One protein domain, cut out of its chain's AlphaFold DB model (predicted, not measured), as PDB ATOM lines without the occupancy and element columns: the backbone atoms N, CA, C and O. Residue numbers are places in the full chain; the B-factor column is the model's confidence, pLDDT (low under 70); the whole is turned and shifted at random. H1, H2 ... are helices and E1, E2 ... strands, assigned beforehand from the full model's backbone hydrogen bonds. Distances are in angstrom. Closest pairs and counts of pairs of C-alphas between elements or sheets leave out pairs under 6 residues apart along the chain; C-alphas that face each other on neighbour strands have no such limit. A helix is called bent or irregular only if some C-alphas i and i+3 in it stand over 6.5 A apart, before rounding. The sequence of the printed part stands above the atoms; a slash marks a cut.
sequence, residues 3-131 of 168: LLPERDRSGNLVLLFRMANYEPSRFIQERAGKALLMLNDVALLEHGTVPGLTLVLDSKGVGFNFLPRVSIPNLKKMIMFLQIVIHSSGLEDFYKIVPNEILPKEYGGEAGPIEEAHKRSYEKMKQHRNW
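This is residues 3 to 131 of the 168 residues of the protein "Hypothetical protein" of Timema douglasi (UniProt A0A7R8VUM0). A small parallel pair of strands, E1 and E2, lies in the middle, with the long helix H1 running back beside it, nearer E1, and H5 crossing H1. H2 and H3 lie far from the middle, and residues 75 to 81 of H3 stick out. The printed part has 129 residues, with five named helices and two named strands in the order E1, H1, E2, H2, H3, H4, H5; it is mostly helix, though under half of the residues, 63, are in named elements. It is compact, with a radius of gyration of the C-alphas of 15.0 A and spans of 42 by 36 by 29 A.

E1, residues 13 to 17, begins at C-alpha 13 (148.954, 153.094, 128.974), and E2 is residues 53 to 57. H1, residues 29 to 47, is 26.7 A long. H2 is residues 64 to 69, irregular, with C-alphas 65 and 68 7.0 A apart. H3 is residues 72 to 81, 14.3 A long, and H4 is residues 92 to 95. H5, residues 114 to 127, is 20.0 A long and ends at C-alpha 127 (160.696, 149.380, 144.581).

E1 and E2 are parallel at 19 degrees, with N 15 and O 54 within hydrogen-bond range at 2.9 A. E1, H1 and E2 form a strand-helix-strand unit, two parallel strands joined through a helix, with a right-handed crossover. The closest C-alphas of E1 and H1, Leu 15 and Asn 40, are 7.8 A apart. Residues 38 to 42 of H1 touch residues 121 to 125 of H5, about perpendicular at 77 degrees; the closest C-alphas, Leu 39 and Met 125, are 6.5 A apart. H1 and H2 are close but not clearly touching, the C-alphas of Gln 29 and Arg 69 being 6.9 A apart. H3 and H4 touch no helix. In H1, H3 and H5 every O i to N i+4 pair is within hydrogen-bond range; H2 has 0 of 2, with 2 of 3 O i to N i+3 pairs, and H4 is too short for such a pair.

The farthest C-alphas, Ser 89 and Asn 130, are 43.4 A apart. The printed part has no cut. The links E1 to H1 and H4 to H5 are long. Mean pLDDT of the printed part is 92.4, and no printed residue is under 70.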
ATOM      1  N   LEU A   3     157.893 152.543 130.657       96.44
ATOM      2  CA  LEU A   3     156.572 153.148 130.735       96.44
ATOM      3  C   LEU A   3     156.698 154.618 130.327       96.44
ATOM      4  O   LEU A   3     157.530 155.342 130.886       96.44
ATOM      5  N   LEU A   4     155.924 155.038 129.326       96.50
ATOM      6  CA  LEU A   4     155.872 156.442 128.921       96.50
ATOM      7  C   LEU A   4     155.080 157.267 129.949       96.50
ATOM      8  O   LEU A   4     154.221 156.714 130.637       96.50
ATOM      9  N   PRO A   5     155.402 158.565 130.103       93.06
ATOM     10  CA  PRO A   5     154.856 159.382 131.188       93.06
ATOM     11  C   PRO A   5     153.351 159.635 131.069       93.06
ATOM     12  O   PRO A   5     152.688 159.807 132.085       93.06
ATOM     13  N   GLU A   6     152.822 159.628 129.849       95.06
ATOM     14  CA  GLU A   6     151.450 160.020 129.538       95.06
ATOM     15  C   GLU A   6     150.731 158.946 128.712       95.06
ATOM     16  O   GLU A   6     151.328 157.959 128.263       95.06
ATOM     17  N   ARG A   7     149.420 159.129 128.534       95.69
ATOM     18  CA  ARG A   7     148.561 158.232 127.750       95.69
ATOM     19  C   ARG A   7     148.698 158.466 126.244       95.69
ATOM     20  O   ARG A   7     149.056 159.557 125.805       95.69
ATOM     21  N   ASP A   8     148.345 157.456 125.449       96.44
ATOM     22  CA  ASP A   8     148.115 157.664 124.015       96.44
ATOM     23  C   ASP A   8     146.824 158.465 123.747       96.44
ATOM     24  O   ASP A   8     146.081 158.819 124.669       96.44
ATOM     25  N   ARG A   9     146.524 158.743 122.469       95.06
ATOM     26  CA  ARG A   9     145.329 159.524 122.088       95.06
ATOM     27  C   ARG A   9     144.001 158.858 122.469       95.06
ATOM     28  O   ARG A   9     142.988 159.547 122.532       95.06
ATOM     29  N   SER A  10     144.007 157.553 122.732       95.12
ATOM     30  CA  SER A  10     142.843 156.772 123.160       95.12
ATOM     31  C   SER A  10     142.763 156.618 124.686       95.12
ATOM     32  O   SER A  10     141.849 155.967 125.189       95.12
ATOM     33  N   GLY A  11     143.696 157.210 125.437       95.00
ATOM     34  CA  GLY A  11     143.743 157.123 126.896       95.00
ATOM     35  C   GLY A  11     144.429 155.862 127.435       95.00
ATOM     36  O   GLY A  11     144.337 155.597 128.636       95.00
ATOM     37  N   ASN A  12     145.123 155.088 126.595       96.06
ATOM     38  CA  ASN A  12     145.795 153.849 126.994       96.06
ATOM     39  C   ASN A  12     147.144 154.112 127.668       96.06
ATOM     40  O   ASN A  12     147.836 155.088 127.367       96.06
ATOM     41  N   LEU A  13     147.557 153.190 128.543       96.31
ATOM     42  CA  LEU A  13     148.954 153.094 128.974       96.31
ATOM     43  C   LEU A  13     149.847 152.791 127.768       96.31
ATOM     44  O   LEU A  13     149.476 151.967 126.935       96.31
ATOM     45  N   VAL A  14     151.041 153.383 127.704       97.19
ATOM     46  CA  VAL A  14     151.992 153.116 126.615       97.19
ATOM     47  C   VAL A  14     153.286 152.530 127.166       97.19
ATOM     48  O   VAL A  14     154.013 153.182 127.920       97.19
ATOM     49  N   LEU A  15     153.592 151.294 126.768       96.94
ATOM     50  CA  LEU A  15     154.867 150.642 127.063       96.94
ATOM     51  C   LEU A  15     155.713 150.578 125.798       96.94
ATOM     52  O   LEU A  15     155.292 150.019 124.788       96.94
ATOM     53  N   LEU A  16     156.935 151.099 125.872       96.69
ATOM     54  CA  LEU A  16     157.895 151.062 124.775       96.69
ATOM     55  C   LEU A  16     158.984 150.017 125.044       96.69
ATOM     56  O   LEU A  16     159.689 150.027 126.061       96.69
ATOM     57  N   PHE A  17     159.135 149.086 124.108       95.12
ATOM     58  CA  PHE A  17     160.191 148.087 124.072       95.12
ATOM     59  C   PHE A  17     161.243 148.480 123.036       95.12
ATOM     60  O   PHE A  17     160.961 148.548 121.846       95.12
ATOM     61  N   ARG A  18     162.480 148.649 123.500       93.00
ATOM     62  CA  ARG A  18     163.682 148.751 122.673       93.00
ATOM     63  C   ARG A  18     164.705 147.747 123.183       93.00
ATOM     64  O   ARG A  18     164.842 147.568 124.399       93.00
ATOM     65  N   MET A  19     165.422 147.098 122.271       89.50
ATOM     66  CA  MET A  19     166.509 146.199 122.650       89.50
ATOM     67  C   MET A  19     167.697 146.990 123.196       89.50
ATOM     68  O   MET A  19     168.183 147.923 122.564       89.50
ATOM     69  N   ALA A  20     168.184 146.590 124.370       86.25
ATOM     70  CA  ALA A  20     169.407 147.147 124.949       86.25
ATOM     71  C   ALA A  20     170.679 146.530 124.337       86.25
ATOM     72  O   ALA A  20     171.756 147.109 124.416       86.25
ATOM     73  N   ASN A  21     170.567 145.331 123.760       86.44
ATOM     74  CA  ASN A  21     171.671 144.610 123.147       86.44
ATOM     75  C   ASN A  21     171.154 143.816 121.941       86.44
ATOM     76  O   ASN A  21     170.131 143.140 122.044       86.44
ATOM     77  N   TYR A  22     171.869 143.907 120.820       91.38
ATOM     78  CA  TYR A  22     171.505 143.287 119.545       91.38
ATOM     79  C   TYR A  22     172.300 142.009 119.228       91.38
ATOM     80  O   TYR A  22     172.281 141.524 118.103       91.38
ATOM     81  N   GLU A  23     172.976 141.441 120.223       92.12
ATOM     82  CA  GLU A  23     173.621 140.135 120.150       92.12
ATOM     83  C   GLU A  23     172.574 139.022 120.370       92.12
ATOM     84  O   GLU A  23     172.062 138.880 121.491       92.12
ATOM     85  N   PRO A  24     172.244 138.196 119.357       89.88
ATOM     86  CA  PRO A  24     171.170 137.208 119.470       89.88
ATOM     87  C   PRO A  24     171.397 136.176 120.570       89.88
ATOM     88  O   PRO A  24     170.439 135.687 121.163       89.88
ATOM     89  N   SER A  25     172.652 135.829 120.870       92.00
ATOM     90  CA  SER A  25     172.975 134.883 121.946       92.00
ATOM     91  C   SER A  25     172.612 135.397 123.344       92.00
ATOM     92  O   SER A  25     172.420 134.595 124.257       92.00
ATOM     93  N   ARG A  26     172.461 136.717 123.515       90.56
ATOM     94  CA  ARG A  26     172.066 137.350 124.782       90.56
ATOM     95  C   ARG A  26     170.562 137.590 124.896       90.56
ATOM     96  O   ARG A  26     170.085 137.910 125.986       90.56
ATOM     97  N   PHE A  27     169.814 137.435 123.806       90.38
ATOM     98  CA  PHE A  27     168.369 137.612 123.817       90.38
ATOM     99  C   PHE A  27     167.663 136.355 124.337       90.38
ATOM    100  O   PHE A  27     167.790 135.266 123.776       90.38
ATOM    101  N   ILE A  28     166.882 136.525 125.405       90.19
ATOM    102  CA  ILE A  28     166.064 135.468 126.007       90.19
ATOM    103  C   ILE A  28     164.615 135.956 126.028       90.19
ATOM    104  O   ILE A  28     164.241 136.767 126.879       90.19
ATOM    105  N   GLN A  29     163.796 135.447 125.103       88.12
ATOM    106  CA  GLN A  29     162.409 135.888 124.914       88.12
ATOM    107  C   GLN A  29     161.577 135.803 126.203       88.12
ATOM    108  O   GLN A  29     160.832 136.727 126.513       88.12
ATOM    109  N   GLU A  30     161.721 134.728 126.980       88.88
ATOM    110  CA  GLU A  30     160.964 134.533 128.224       88.88
ATOM    111  C   GLU A  30     161.261 135.625 129.264       88.88
ATOM    112  O   GLU A  30     160.350 136.126 129.919       88.88
ATOM    113  N   ARG A  31     162.527 136.051 129.384       91.06
ATOM    114  CA  ARG A  31     162.919 137.128 130.307       91.06
ATOM    115  C   ARG A  31     162.365 138.476 129.860       91.06
ATOM    116  O   ARG A  31     161.906 139.242 130.699       91.06
ATOM    117  N   ALA A  32     162.383 138.747 128.555       90.69
ATOM    118  CA  ALA A  32     161.780 139.952 127.995       90.69
ATOM    119  C   ALA A  32     160.257 139.977 128.224       90.69
ATOM    120  O   ALA A  32     159.727 140.989 128.671       90.69
ATOM    121  N   GLY A  33     159.574 138.849 127.999       90.62
ATOM    122  CA  GLY A  33     158.141 138.705 128.264       90.62
ATOM    123  C   GLY A  33     157.791 138.877 129.744       90.62
ATOM    124  O   GLY A  33     156.863 139.609 130.066       90.62
ATOM    125  N   LYS A  34     158.570 138.286 130.658       92.31
ATOM    126  CA  LYS A  34     158.398 138.496 132.105       92.31
ATOM    127  C   LYS A  34     158.580 139.962 132.495       92.31
ATOM    128  O   LYS A  34     157.747 140.492 133.212       92.31
ATOM    129  N   ALA A  35     159.615 140.631 131.985       93.75
ATOM    130  CA  ALA A  35     159.835 142.051 132.260       93.75
ATOM    131  C   ALA A  35     158.699 142.944 131.727       93.75
ATOM    132  O   ALA A  35     158.337 143.915 132.388       93.75
ATOM    133  N   LEU A  36     158.122 142.609 130.566       93.12
ATOM    134  CA  LEU A  36     156.944 143.293 130.019       93.12
ATOM    135  C   LEU A  36     155.755 143.182 130.973       93.12
ATOM    136  O   LEU A  36     155.161 144.198 131.320       93.12
ATOM    137  N   LEU A  37     155.437 141.954 131.387       92.94
ATOM    138  CA  LEU A  37     154.309 141.675 132.273       92.94
ATOM    139  C   LEU A  37     154.508 142.335 133.639       92.94
ATOM    140  O   LEU A  37     153.633 143.059 134.083       92.94
ATOM    141  N   MET A  38     155.701 142.223 134.229       95.69
ATOM    142  CA  MET A  38     156.025 142.880 135.499       95.69
ATOM    143  C   MET A  38     155.860 144.402 135.438       95.69
ATOM    144  O   MET A  38     155.333 145.011 136.367       95.69
ATOM    145  N   LEU A  39     156.320 145.042 134.357       96.00
ATOM    146  CA  LEU A  39     156.162 146.488 134.199       96.00
ATOM    147  C   LEU A  39     154.692 146.875 133.993       96.00
ATOM    148  O   LEU A  39     154.256 147.895 134.521       96.00
ATOM    149  N   ASN A  40     153.934 146.062 133.254       94.56
ATOM    150  CA  ASN A  40     152.495 146.235 133.101       94.56
ATOM    151  C   ASN A  40     151.761 146.110 134.445       94.56
ATOM    152  O   ASN A  40     150.921 146.946 134.753       94.56
ATOM    153  N   ASP A  41     152.113 145.122 135.265       94.38
ATOM    154  CA  ASP A  41     151.498 144.897 136.572       94.38
ATOM    155  C   ASP A  41     151.733 146.076 137.520       94.38
ATOM    156  O   ASP A  41     150.800 146.557 138.159       94.38
ATOM    157  N   VAL A  42     152.959 146.612 137.551       95.69
ATOM    158  CA  VAL A  42     153.269 147.835 138.309       95.69
ATOM    159  C   VAL A  42     152.486 149.028 137.766       95.69
ATOM    160  O   VAL A  42     151.940 149.804 138.545       95.69
ATOM    161  N   ALA A  43     152.384 149.169 136.443       94.62
ATOM    162  CA  ALA A  43     151.609 150.249 135.845       94.62
ATOM    163  C   ALA A  43     150.117 150.154 136.217       94.62
ATOM    164  O   ALA A  43     149.508 151.168 136.548       94.62
ATOM    165  N   LEU A  44     149.534 148.953 136.221       93.38
ATOM    166  CA  LEU A  44     148.150 148.722 136.646       93.38
ATOM    167  C   LEU A  44     147.962 148.928 138.153       93.38
ATOM    168  O   LEU A  44     146.924 149.434 138.571       93.38
ATOM    169  N   LEU A  45     148.956 148.577 138.969       93.62
ATOM    170  CA  LEU A  45     148.924 148.818 140.410       93.62
ATOM    171  C   LEU A  45     148.906 150.320 140.728       93.62
ATOM    172  O   LEU A  45     148.151 150.756 141.593       93.62
ATOM    173  N   GLU A  46     149.721 151.114 140.032       93.06
ATOM    174  CA  GLU A  46     149.849 152.556 140.278       93.06
ATOM    175  C   GLU A  46     148.728 153.382 139.633       93.06
ATOM    176  O   GLU A  46     148.291 154.383 140.199       93.06
ATOM    177  N   HIS A  47     148.267 152.991 138.442       91.12
ATOM    178  CA  HIS A  47     147.296 153.760 137.663       91.12
ATOM    179  C   HIS A  47     145.877 153.180 137.677       91.12
ATOM    180  O   HIS A  47     144.968 153.795 137.116       91.12
ATOM    181  N   GLY A  48     145.684 152.013 138.292       90.69
ATOM    182  CA  GLY A  48     144.429 151.277 138.264       90.69
ATOM    183  C   GLY A  48     144.108 150.693 136.887       90.69
ATOM    184  O   GLY A  48     144.955 150.572 135.998       90.69
ATOM    185  N   THR A  49     142.842 150.327 136.705       89.62
ATOM    186  CA  THR A  49     142.323 149.878 135.411       89.62
ATOM    187  C   THR A  49     142.299 151.031 134.417       89.62
ATOM    188  O   THR A  49     141.746 152.094 134.698       89.62
ATOM    189  N   VAL A  50     142.850 150.796 133.232       88.94
ATOM    190  CA  VAL A  50     142.889 151.756 132.124       88.94
ATOM    191  C   VAL A  50     142.059 151.245 130.944       88.94
ATOM    192  O   VAL A  50     141.808 150.040 130.879       88.94
ATOM    193  N   PRO A  51     141.650 152.115 129.997       92.69
ATOM    194  CA  PRO A  51     140.910 151.690 128.804       92.69
ATOM    195  C   PRO A  51     141.618 150.588 128.004       92.69
ATOM    196  O   PRO A  51     140.963 149.723 127.424       92.69
ATOM    197  N   GLY A  52     142.953 150.594 128.009       93.25
ATOM    198  CA  GLY A  52     143.768 149.607 127.320       93.25
ATOM    199  C   GLY A  52     145.268 149.852 127.469       93.25
ATOM    200  O   GLY A  52     145.722 150.737 128.203       93.25
ATOM    201  N   LEU A  53     146.037 149.035 126.749       93.69
ATOM    202  CA  LEU A  53     147.496 149.039 126.725       93.69
ATOM    203  C   LEU A  53     147.993 149.097 125.278       93.69
ATOM    204  O   LEU A  53     147.680 148.219 124.476       93.69
ATOM    205  N   THR A  54     148.838 150.080 124.984       95.94
ATOM    206  CA  THR A  54     149.541 150.224 123.710       95.94
ATOM    207  C   THR A  54     150.991 149.785 123.882       95.94
ATOM    208  O   THR A  54     151.753 150.360 124.663       95.94
ATOM    209  N   LEU A  55     151.385 148.739 123.151       95.56
ATOM    210  CA  LEU A  55     152.756 148.231 123.123       95.56
ATOM    211  C   LEU A  55     153.489 148.770 121.893       95.56
ATOM    212  O   LEU A  55     153.199 148.376 120.767       95.56
ATOM    213  N   VAL A  56     154.477 149.634 122.112       95.75
ATOM    214  CA  VAL A  56     155.360 150.147 121.059       95.75
ATOM    215  C   VAL A  56     156.609 149.277 121.006       95.75
ATOM    216  O   VAL A  56     157.361 149.204 121.976       95.75
ATOM    217  N   LEU A  57     156.844 148.607 119.878       93.88
ATOM    218  CA  LEU A  57     158.019 147.759 119.670       93.88
ATOM    219  C   LEU A  57     158.965 148.424 118.667       93.88
ATOM    220  O   LEU A  57     158.673 148.474 117.475       93.88
ATOM    221  N   ASP A  58     160.116 148.900 119.137       93.12
ATOM    222  CA  ASP A  58     161.186 149.379 118.265       93.12
ATOM    223  C   ASP A  58     161.911 148.185 117.630       93.12
ATOM    224  O   ASP A  58     162.670 147.460 118.285       93.12
ATOM    225  N   SER A  59     161.653 147.979 116.341       91.00
ATOM    226  CA  SER A  59     162.245 146.913 115.535       91.00
ATOM    227  C   SER A  59     163.578 147.304 114.892       91.00
ATOM    228  O   SER A  59     164.216 146.461 114.256       91.00
ATOM    229  N   LYS A  60     164.058 148.545 115.059       89.62
ATOM    230  CA  LYS A  60     165.342 148.977 114.494       89.62
ATOM    231  C   LYS A  60     166.468 148.105 115.041       89.62
ATOM    232  O   LYS A  60     166.653 148.006 116.252       89.62
ATOM    233  N   GLY A  61     167.232 147.482 114.142       89.81
ATOM    234  CA  GLY A  61     168.331 146.568 114.480       89.81
ATOM    235  C   GLY A  61     167.901 145.126 114.787       89.81
ATOM    236  O   GLY A  61     168.762 144.269 114.981       89.81
ATOM    237  N   VAL A  62     166.599 144.826 114.803       90.12
ATOM    238  CA  VAL A  62     166.087 143.454 114.929       90.12
ATOM    239  C   VAL A  62     166.017 142.826 113.537       90.12
ATOM    240  O   VAL A  62     165.210 143.229 112.705       90.12
ATOM    241  N   GLY A  63     166.880 141.844 113.276       89.56
ATOM    242  CA  GLY A  63     166.934 141.117 112.006       89.56
ATOM    243  C   GLY A  63     166.534 139.644 112.122       89.56
ATOM    244  O   GLY A  63     166.168 139.139 113.185       89.56
ATOM    245  N   PHE A  64     166.666 138.910 111.013       90.94
ATOM    246  CA  PHE A  64     166.362 137.474 110.955       90.94
ATOM    247  C   PHE A  64     167.266 136.604 111.843       90.94
ATOM    248  O   PHE A  64     166.896 135.490 112.203       90.94
ATOM    249  N   ASN A  65     168.422 137.122 112.264       90.62
ATOM    250  CA  ASN A  65     169.328 136.479 113.218       90.62
ATOM    251  C   ASN A  65     168.696 136.228 114.603       90.62
ATOM    252  O   ASN A  65     169.205 135.403 115.361       90.62
ATOM    253  N   PHE A  66     167.575 136.883 114.925       89.88
ATOM    254  CA  PHE A  66     166.803 136.623 116.144       89.88
ATOM    255  C   PHE A  66     165.747 135.525 115.991       89.88
ATOM    256  O   PHE A  66     165.269 135.034 117.012       89.88
ATOM    257  N   LEU A  67     165.400 135.091 114.771       89.62
ATOM    258  CA  LEU A  67     164.367 134.067 114.555       89.62
ATOM    259  C   LEU A  67     164.604 132.780 115.364       89.62
ATOM    260  O   LEU A  67     163.660 132.325 116.007       89.62
ATOM    261  N   PRO A  68     165.833 132.223 115.449       91.56
ATOM    262  CA  PRO A  68     166.078 131.023 116.254       91.56
ATOM    263  C   PRO A  68     165.889 131.237 117.764       91.56
ATOM    264  O   PRO A  68     165.883 130.277 118.530       91.56
ATOM    265  N   ARG A  69     165.787 132.493 118.217       89.81
ATOM    266  CA  ARG A  69     165.622 132.881 119.625       89.81
ATOM    267  C   ARG A  69     164.170 133.195 119.992       89.81
ATOM    268  O   ARG A  69     163.890 133.489 121.154       89.81
ATOM    269  N   VAL A  70     163.256 133.146 119.024       87.75
ATOM    270  CA  VAL A  70     161.833 133.433 119.207       87.75
ATOM    271  C   VAL A  70     161.046 132.125 119.156       87.75
ATOM    272  O   VAL A  70     161.108 131.373 118.189       87.75
ATOM    273  N   SER A  71     160.266 131.854 120.200       87.38
ATOM    274  CA  SER A  71     159.343 130.721 120.239       87.38
ATOM    275  C   SER A  71     158.159 130.969 119.304       87.38
ATOM    276  O   SER A  71     157.377 131.899 119.520       87.38
ATOM    277  N   ILE A  72     158.002 130.109 118.291       86.81
ATOM    278  CA  ILE A  72     156.881 130.155 117.338       86.81
ATOM    279  C   ILE A  72     155.520 130.092 118.059       86.81
ATOM    280  O   ILE A  72     154.670 130.934 117.766       86.81
ATOM    281  N   PRO A  73     155.286 129.192 119.040       84.69
ATOM    282  CA  PRO A  73     154.047 129.209 119.819       84.69
ATOM    283  C   PRO A  73     153.759 130.548 120.511       84.69
ATOM    284  O   PRO A  73     152.613 130.993 120.527       84.69
ATOM    285  N   ASN A  74     154.778 131.212 121.064       82.06
ATOM    286  CA  ASN A  74     154.594 132.509 121.725       82.06
ATOM    287  C   ASN A  74     154.331 133.630 120.714       82.06
ATOM    288  O   ASN A  74     153.492 134.491 120.972       82.06
ATOM    289  N   LEU A  75     154.989 133.597 119.552       84.88
ATOM    290  CA  LEU A  75     154.712 134.527 118.458       84.88
ATOM    291  C   LEU A  75     153.272 134.371 117.947       84.88
ATOM    292  O   LEU A  75     152.574 135.369 117.787       84.88
ATOM    293  N   LYS A  76     152.791 133.130 117.774       83.94
ATOM    294  CA  LYS A  76     151.397 132.844 117.395       83.94
ATOM    295  C   LYS A  76     150.413 133.435 118.408       83.94
ATOM    296  O   LYS A  76     149.443 134.071 118.011       83.94
ATOM    297  N   LYS A  77     150.685 133.278 119.711       83.81
ATOM    298  CA  LYS A  77     149.882 133.907 120.773       83.81
ATOM    299  C   LYS A  77     149.885 135.432 120.651       83.81
ATOM    300  O   LYS A  77     148.815 136.022 120.684       83.81
ATOM    301  N   MET A  78     151.048 136.065 120.467       84.06
ATOM    302  CA  MET A  78     151.120 137.521 120.287       84.06
ATOM    303  C   MET A  78     150.261 138.002 119.114       84.06
ATOM    304  O   MET A  78     149.495 138.938 119.290       84.06
ATOM    305  N   ILE A  79     150.348 137.349 117.952       86.50
ATOM    306  CA  ILE A  79     149.573 137.731 116.758       86.50
ATOM    307  C   ILE A  79     148.065 137.580 116.985       86.50
ATOM    308  O   ILE A  79     147.284 138.361 116.460       86.50
ATOM    309  N   MET A  80     147.649 136.584 117.765       85.25
ATOM    310  CA  MET A  80     146.234 136.335 118.033       85.25
ATOM    311  C   MET A  80     145.641 137.283 119.085       85.25
ATOM    312  O   MET A  80     144.478 137.655 118.978       85.25
ATOM    313  N   PHE A  81     146.410 137.644 120.117       86.44
ATOM    314  CA  PHE A  81     145.911 138.456 121.235       86.44
ATOM    315  C   PHE A  81     146.128 139.957 121.069       86.44
ATOM    316  O   PHE A  81     145.475 140.735 121.760       86.44
ATOM    317  N   LEU A  82     147.055 140.374 120.208       89.69
ATOM    318  CA  LEU A  82     147.394 141.780 120.023       89.69
ATOM    319  C   LEU A  82     146.854 142.291 118.692       89.69
ATOM    320  O   LEU A  82     146.972 141.636 117.659       89.69
ATOM    321  N   GLN A  83     146.330 143.513 118.709       91.12
ATOM    322  CA  GLN A  83     146.079 144.271 117.490       91.12
ATOM    323  C   GLN A  83     147.416 144.832 116.999       91.12
ATOM    324  O   GLN A  83     148.005 145.702 117.639       91.12
ATOM    325  N   ILE A  84     147.931 144.287 115.894       90.75
ATOM    326  CA  ILE A  84     149.252 144.644 115.367       90.75
ATOM    327  C   ILE A  84     149.101 145.664 114.239       90.75
ATOM    328  O   ILE A  84     148.450 145.397 113.232       90.75
ATOM    329  N   VAL A  85     149.787 146.795 114.387       91.19
ATOM    330  CA  VAL A  85     149.996 147.786 113.327       91.19
ATOM    331  C   VAL A  85     151.497 147.892 113.075       91.19
ATOM    332  O   VAL A  85     152.284 148.003 114.014       91.19
ATOM    333  N   ILE A  86     151.903 147.814 111.807       91.31
ATOM    334  CA  ILE A  86     153.309 147.903 111.402       91.31
ATOM    335  C   ILE A  86     153.522 149.239 110.698       91.31
ATOM    336  O   ILE A  86     152.871 149.524 109.697       91.31
ATOM    337  N   HIS A  87     154.469 150.029 111.201       90.06
ATOM    338  CA  HIS A  87     154.861 151.310 110.619       90.06
ATOM    339  C   HIS A  87     156.239 151.165 109.959       90.06
ATOM    340  O   HIS A  87     157.251 151.064 110.649       90.06
ATOM    341  N   SER A  88     156.281 151.096 108.623       83.50
ATOM    342  CA  SER A  88     157.521 150.885 107.851       83.50
ATOM    343  C   SER A  88     157.984 152.102 107.044       83.50
ATOM    344  O   SER A  88     159.121 152.123 106.583       83.50
ATOM    345  N   SER A  89     157.122 153.100 106.850       80.56
ATOM    346  CA  SER A  89     157.318 154.213 105.908       80.56
ATOM    347  C   SER A  89     157.398 155.588 106.581       80.56
ATOM    348  O   SER A  89     157.024 156.581 105.971       80.56
ATOM    349  N   GLY A  90     157.881 155.643 107.826       80.94
ATOM    350  CA  GLY A  90     157.943 156.867 108.632       80.94
ATOM    351  C   GLY A  90     157.126 156.764 109.922       80.94
ATOM    352  O   GLY A  90     156.547 155.717 110.219       80.94
ATOM    353  N   LEU A  91     157.130 157.835 110.720       85.94
ATOM    354  CA  LEU A  91     156.459 157.892 112.027       85.94
ATOM    355  C   LEU A  91     155.163 158.716 112.002       85.94
ATOM    356  O   LEU A  91     154.465 158.789 113.006       85.94
ATOM    357  N   GLU A  92     154.789 159.294 110.865       88.75
ATOM    358  CA  GLU A  92     153.640 160.191 110.728       88.75
ATOM    359  C   GLU A  92     152.327 159.493 111.101       88.75
ATOM    360  O   GLU A  92     151.536 160.022 111.881       88.75
ATOM    361  N   ASP A  93     152.108 158.276 110.595       90.00
ATOM    362  CA  ASP A  93     150.936 157.469 110.952       90.00
ATOM    363  C   ASP A  93     151.011 156.937 112.383       90.00
ATOM    364  O   ASP A  93     149.986 156.795 113.047       90.00
ATOM    365  N   PHE A  94     152.219 156.680 112.881       92.62
ATOM    366  CA  PHE A  94     152.429 156.280 114.268       92.62
ATOM    367  C   PHE A  94     152.043 157.410 115.236       92.62
ATOM    368  O   PHE A  94     151.360 157.158 116.230       92.62
ATOM    369  N   TYR A  95     152.361 158.666 114.902       93.69
ATOM    370  CA  TYR A  95     152.014 159.837 115.714       93.69
ATOM    371  C   TYR A  95     150.508 160.127 115.785       93.69
ATOM    372  O   TYR A  95     150.037 160.831 116.689       93.69
ATOM    373  N   LYS A  96     149.720 159.556 114.865       92.75
ATOM    374  CA  LYS A  96     148.250 159.561 114.946       92.75
ATOM    375  C   LYS A  96     147.727 158.652 116.056       92.75
ATOM    376  O   LYS A  96     146.599 158.846 116.490       92.75
ATOM    377  N   ILE A  97     148.525 157.692 116.522       93.50
ATOM    378  CA  ILE A  97     148.174 156.766 117.605       93.50
ATOM    379  C   ILE A  97     148.830 157.233 118.906       93.50
ATOM    380  O   ILE A  97     148.141 157.503 119.891       93.50
ATOM    381  N   VAL A  98     150.156 157.389 118.895       96.12
ATOM    382  CA  VAL A  98     150.963 157.776 120.059       96.12
ATOM    383  C   VAL A  98     151.474 159.207 119.862       96.12
ATOM    384  O   VAL A  98     152.266 159.420 118.949       96.12
ATOM    385  N   PRO A  99     151.054 160.194 120.678       96.38
ATOM    386  CA  PRO A  99     151.520 161.575 120.541       96.38
ATOM    387  C   PRO A  99     153.050 161.663 120.617       96.38
ATOM    388  O   PRO A  99     153.678 160.974 121.423       96.38
ATOM    389  N   ASN A 100     153.677 162.486 119.779       95.19
ATOM    390  CA  ASN A 100     155.135 162.578 119.756       95.19
ATOM    391  C   ASN A 100     155.686 163.220 121.033       95.19
ATOM    392  O   ASN A 100     156.762 162.844 121.479       95.19
ATOM    393  N   GLU A 101     154.942 164.115 121.677       96.06
ATOM    394  CA  GLU A 101     155.356 164.817 122.899       96.06
ATOM    395  C   GLU A 101     155.697 163.834 124.032       96.06
ATOM    396  O   GLU A 101     156.605 164.074 124.827       96.06
ATOM    397  N   ILE A 102     155.022 162.679 124.060       96.38
ATOM    398  CA  ILE A 102     155.174 161.663 125.107       96.38
ATOM    399  C   ILE A 102     156.300 160.661 124.811       96.38
ATOM    400  O   ILE A 102     156.626 159.820 125.654       96.38
ATOM    401  N   LEU A 103     156.892 160.728 123.617       96.69
ATOM    402  CA  LEU A 103     157.968 159.843 123.194       96.69
ATOM    403  C   LEU A 103     159.341 160.354 123.645       96.69
ATOM    404  O   LEU A 103     159.549 161.561 123.795       96.69
ATOM    405  N   PRO A 104     160.322 159.451 123.803       96.50
ATOM    406  CA  PRO A 104     161.709 159.850 123.986       96.50
ATOM    407  C   PRO A 104     162.269 160.637 122.793       96.50
ATOM    408  O   PRO A 104     161.835 160.461 121.650       96.50
ATOM    409  N   LYS A 105     163.315 161.434 123.043       96.12
ATOM    410  CA  LYS A 105     164.013 162.239 122.020       96.12
ATOM    411  C   LYS A 105     164.508 161.412 120.832       96.12
ATOM    412  O   LYS A 105     164.508 161.890 119.702       96.12
ATOM    413  N   GLU A 106     164.897 160.160 121.061       93.94
ATOM    414  CA  GLU A 106     165.355 159.225 120.027       93.94
ATOM    415  C   GLU A 106     164.273 158.873 118.992       93.94
ATOM    416  O   GLU A 106     164.607 158.375 117.917       93.94
ATOM    417  N   TYR A 107     163.004 159.149 119.303       93.19
ATOM    418  CA  TYR A 107     161.852 158.973 118.419       93.19
ATOM    419  C   TYR A 107     161.204 160.313 118.043       93.19
ATOM    420  O   TYR A 107     160.043 160.329 117.660       93.19
ATOM    421  N   GLY A 108     161.924 161.436 118.172       92.31
ATOM    422  CA  GLY A 108     161.425 162.764 117.793       92.31
ATOM    423  C   GLY A 108     160.465 163.407 118.800       92.31
ATOM    424  O   GLY A 108     159.750 164.337 118.433       92.31
ATOM    425  N   GLY A 109     160.435 162.912 120.039       94.50
ATOM    426  CA  GLY A 109     159.563 163.420 121.093       94.50
ATOM    427  C   GLY A 109     160.224 164.332 122.123       94.50
ATOM    428  O   GLY A 109     161.407 164.672 122.029       94.50
ATOM    429  N   GLU A 110     159.444 164.708 123.139       95.94
ATOM    430  CA  GLU A 110     159.826 165.686 124.167       95.94
ATOM    431  C   GLU A 110     160.011 165.073 125.568       95.94
ATOM    432  O   GLU A 110     160.502 165.747 126.474       95.94
ATOM    433  N   ALA A 111     159.743 163.775 125.755       95.56
ATOM    434  CA  ALA A 111     159.777 163.092 127.058       95.56
ATOM    435  C   ALA A 111     161.195 162.778 127.597       95.56
ATOM    436  O   ALA A 111     161.377 161.880 128.429       95.56
ATOM    437  N   GLY A 112     162.204 163.519 127.134       96.06
ATOM    438  CA  GLY A 112     163.609 163.344 127.501       96.06
ATOM    439  C   GLY A 112     164.289 162.142 126.822       96.06
ATOM    440  O   GLY A 112     163.731 161.534 125.908       96.06
ATOM    441  N   PRO A 113     165.534 161.816 127.211       96.50
ATOM    442  CA  PRO A 113     166.250 160.644 126.705       96.50
ATOM    443  C   PRO A 113     165.589 159.330 127.147       96.50
ATOM    444  O   PRO A 113     165.162 159.198 128.299       96.50
ATOM    445  N   ILE A 114     165.577 158.311 126.281       95.31
ATOM    446  CA  ILE A 114     164.998 156.997 126.624       95.31
ATOM    447  C   ILE A 114     165.686 156.356 127.840       95.31
ATOM    448  O   ILE A 114     165.058 155.615 128.599       95.31
ATOM    449  N   GLU A 115     166.970 156.649 128.053       94.88
ATOM    450  CA  GLU A 115     167.743 156.140 129.187       94.88
ATOM    451  C   GLU A 115     167.138 156.561 130.536       94.88
ATOM    452  O   GLU A 115     167.048 155.750 131.461       94.88
ATOM    453  N   GLU A 116     166.625 157.789 130.638       95.69
ATOM    454  CA  GLU A 116     165.954 158.256 131.851       95.69
ATOM    455  C   GLU A 116     164.637 157.512 132.081       95.69
ATOM    456  O   GLU A 116     164.348 157.095 133.206       95.69
ATOM    457  N   ALA A 117     163.856 157.278 131.021       95.38
ATOM    458  CA  ALA A 117     162.629 156.485 131.097       95.38
ATOM    459  C   ALA A 117     162.917 155.031 131.515       95.38
ATOM    460  O   ALA A 117     162.182 154.448 132.320       95.38
ATOM    461  N   HIS A 118     164.027 154.468 131.035       95.25
ATOM    462  CA  HIS A 118     164.539 153.167 131.455       95.25
ATOM    463  C   HIS A 118     164.893 153.139 132.932       95.25
ATOM    464  O   HIS A 118     164.436 152.244 133.643       95.25
ATOM    465  N   LYS A 119     165.654 154.128 133.407       96.00
ATOM    466  CA  LYS A 119     166.021 154.243 134.818       96.00
ATOM    467  C   LYS A 119     164.781 154.359 135.705       96.00
ATOM    468  O   LYS A 119     164.668 153.616 136.674       96.00
ATOM    469  N   ARG A 120     163.816 155.215 135.343       95.75
ATOM    470  CA  ARG A 120     162.545 155.360 136.079       95.75
ATOM    471  C   ARG A 120     161.766 154.046 136.144       95.75
ATOM    472  O   ARG A 120     161.347 153.641 137.222       95.75
ATOM    473  N   SER A 121     161.607 153.367 135.008       96.50
ATOM    474  CA  SER A 121     160.861 152.102 134.935       96.50
ATOM    475  C   SER A 121     161.555 150.986 135.722       96.50
ATOM    476  O   SER A 121     160.901 150.200 136.405       96.50
ATOM    477  N   TYR A 122     162.889 150.935 135.669       95.81
ATOM    478  CA  TYR A 122     163.686 149.990 136.444       95.81
ATOM    479  C   TYR A 122     163.555 150.225 137.952       95.81
ATOM    480  O   TYR A 122     163.280 149.280 138.691       95.81
ATOM    481  N   GLU A 123     163.696 151.471 138.411       96.94
ATOM    482  CA  GLU A 123     163.546 151.799 139.832       96.94
ATOM    483  C   GLU A 123     162.124 151.522 140.332       96.94
ATOM    484  O   GLU A 123     161.975 150.952 141.411       96.94
ATOM    485  N   LYS A 124     161.087 151.796 139.526       95.44
ATOM    486  CA  LYS A 124     159.703 151.402 139.845       95.44
ATOM    487  C   LYS A 124     159.582 149.898 140.079       95.44
ATOM    488  O   LYS A 124     159.123 149.485 141.141       95.44
ATOM    489  N   MET A 125     160.042 149.065 139.144       96.38
ATOM    490  CA  MET A 125     159.998 147.605 139.320       96.38
ATOM    491  C   MET A 125     160.788 147.149 140.556       96.38
ATOM    492  O   MET A 125     160.356 146.258 141.284       96.38
ATOM    493  N   LYS A 126     161.938 147.773 140.824       97.25
ATOM    494  CA  LYS A 126     162.784 147.449 141.976       97.25
ATOM    495  C   LYS A 126     162.119 147.807 143.309       97.25
ATOM    496  O   LYS A 126     162.190 147.011 144.243       97.25
ATOM    497  N   GLN A 127     161.450 148.955 143.394       97.75
ATOM    498  CA  GLN A 127     160.696 149.380 144.581       97.75
ATOM    499  C   GLN A 127     159.531 148.428 144.888       97.75
ATOM    500  O   GLN A 127     159.253 148.146 146.051       97.75
ATOM    501  N   HIS A 128     158.926 147.840 143.853       97.62
ATOM    502  CA  HIS A 128     157.833 146.873 143.977       97.62
ATOM    503  C   HIS A 128     158.302 145.419 144.162       97.62
ATOM    504  O   HIS A 128     157.490 144.498 144.121       97.62
ATOM    505  N   ARG A 129     159.596 145.167 144.423       96.88
ATOM    506  CA  ARG A 129     160.140 143.803 144.585       96.88
ATOM    507  C   ARG A 129     159.358 142.951 145.587       96.88
ATOM    508  O   ARG A 129     159.069 141.795 145.300       96.88
ATOM    509  N   ASN A 130     159.056 143.495 146.766       97.69
ATOM    510  CA  ASN A 130     158.330 142.743 147.794       97.69
ATOM    511  C   ASN A 130     156.883 142.477 147.372       97.69
ATOM    512  O   ASN A 130     156.368 141.400 147.640       97.69
ATOM    513  N   TRP A 131     156.267 143.419 146.655       96.50
ATOM    514  CA  TRP A 131     154.932 143.235 146.102       96.50
ATOM    515  C   TRP A 131     154.889 142.065 145.110       96.50
ATOM    516  O   TRP A 131     154.039 141.194 145.261       96.50
TER     517      TRP A 131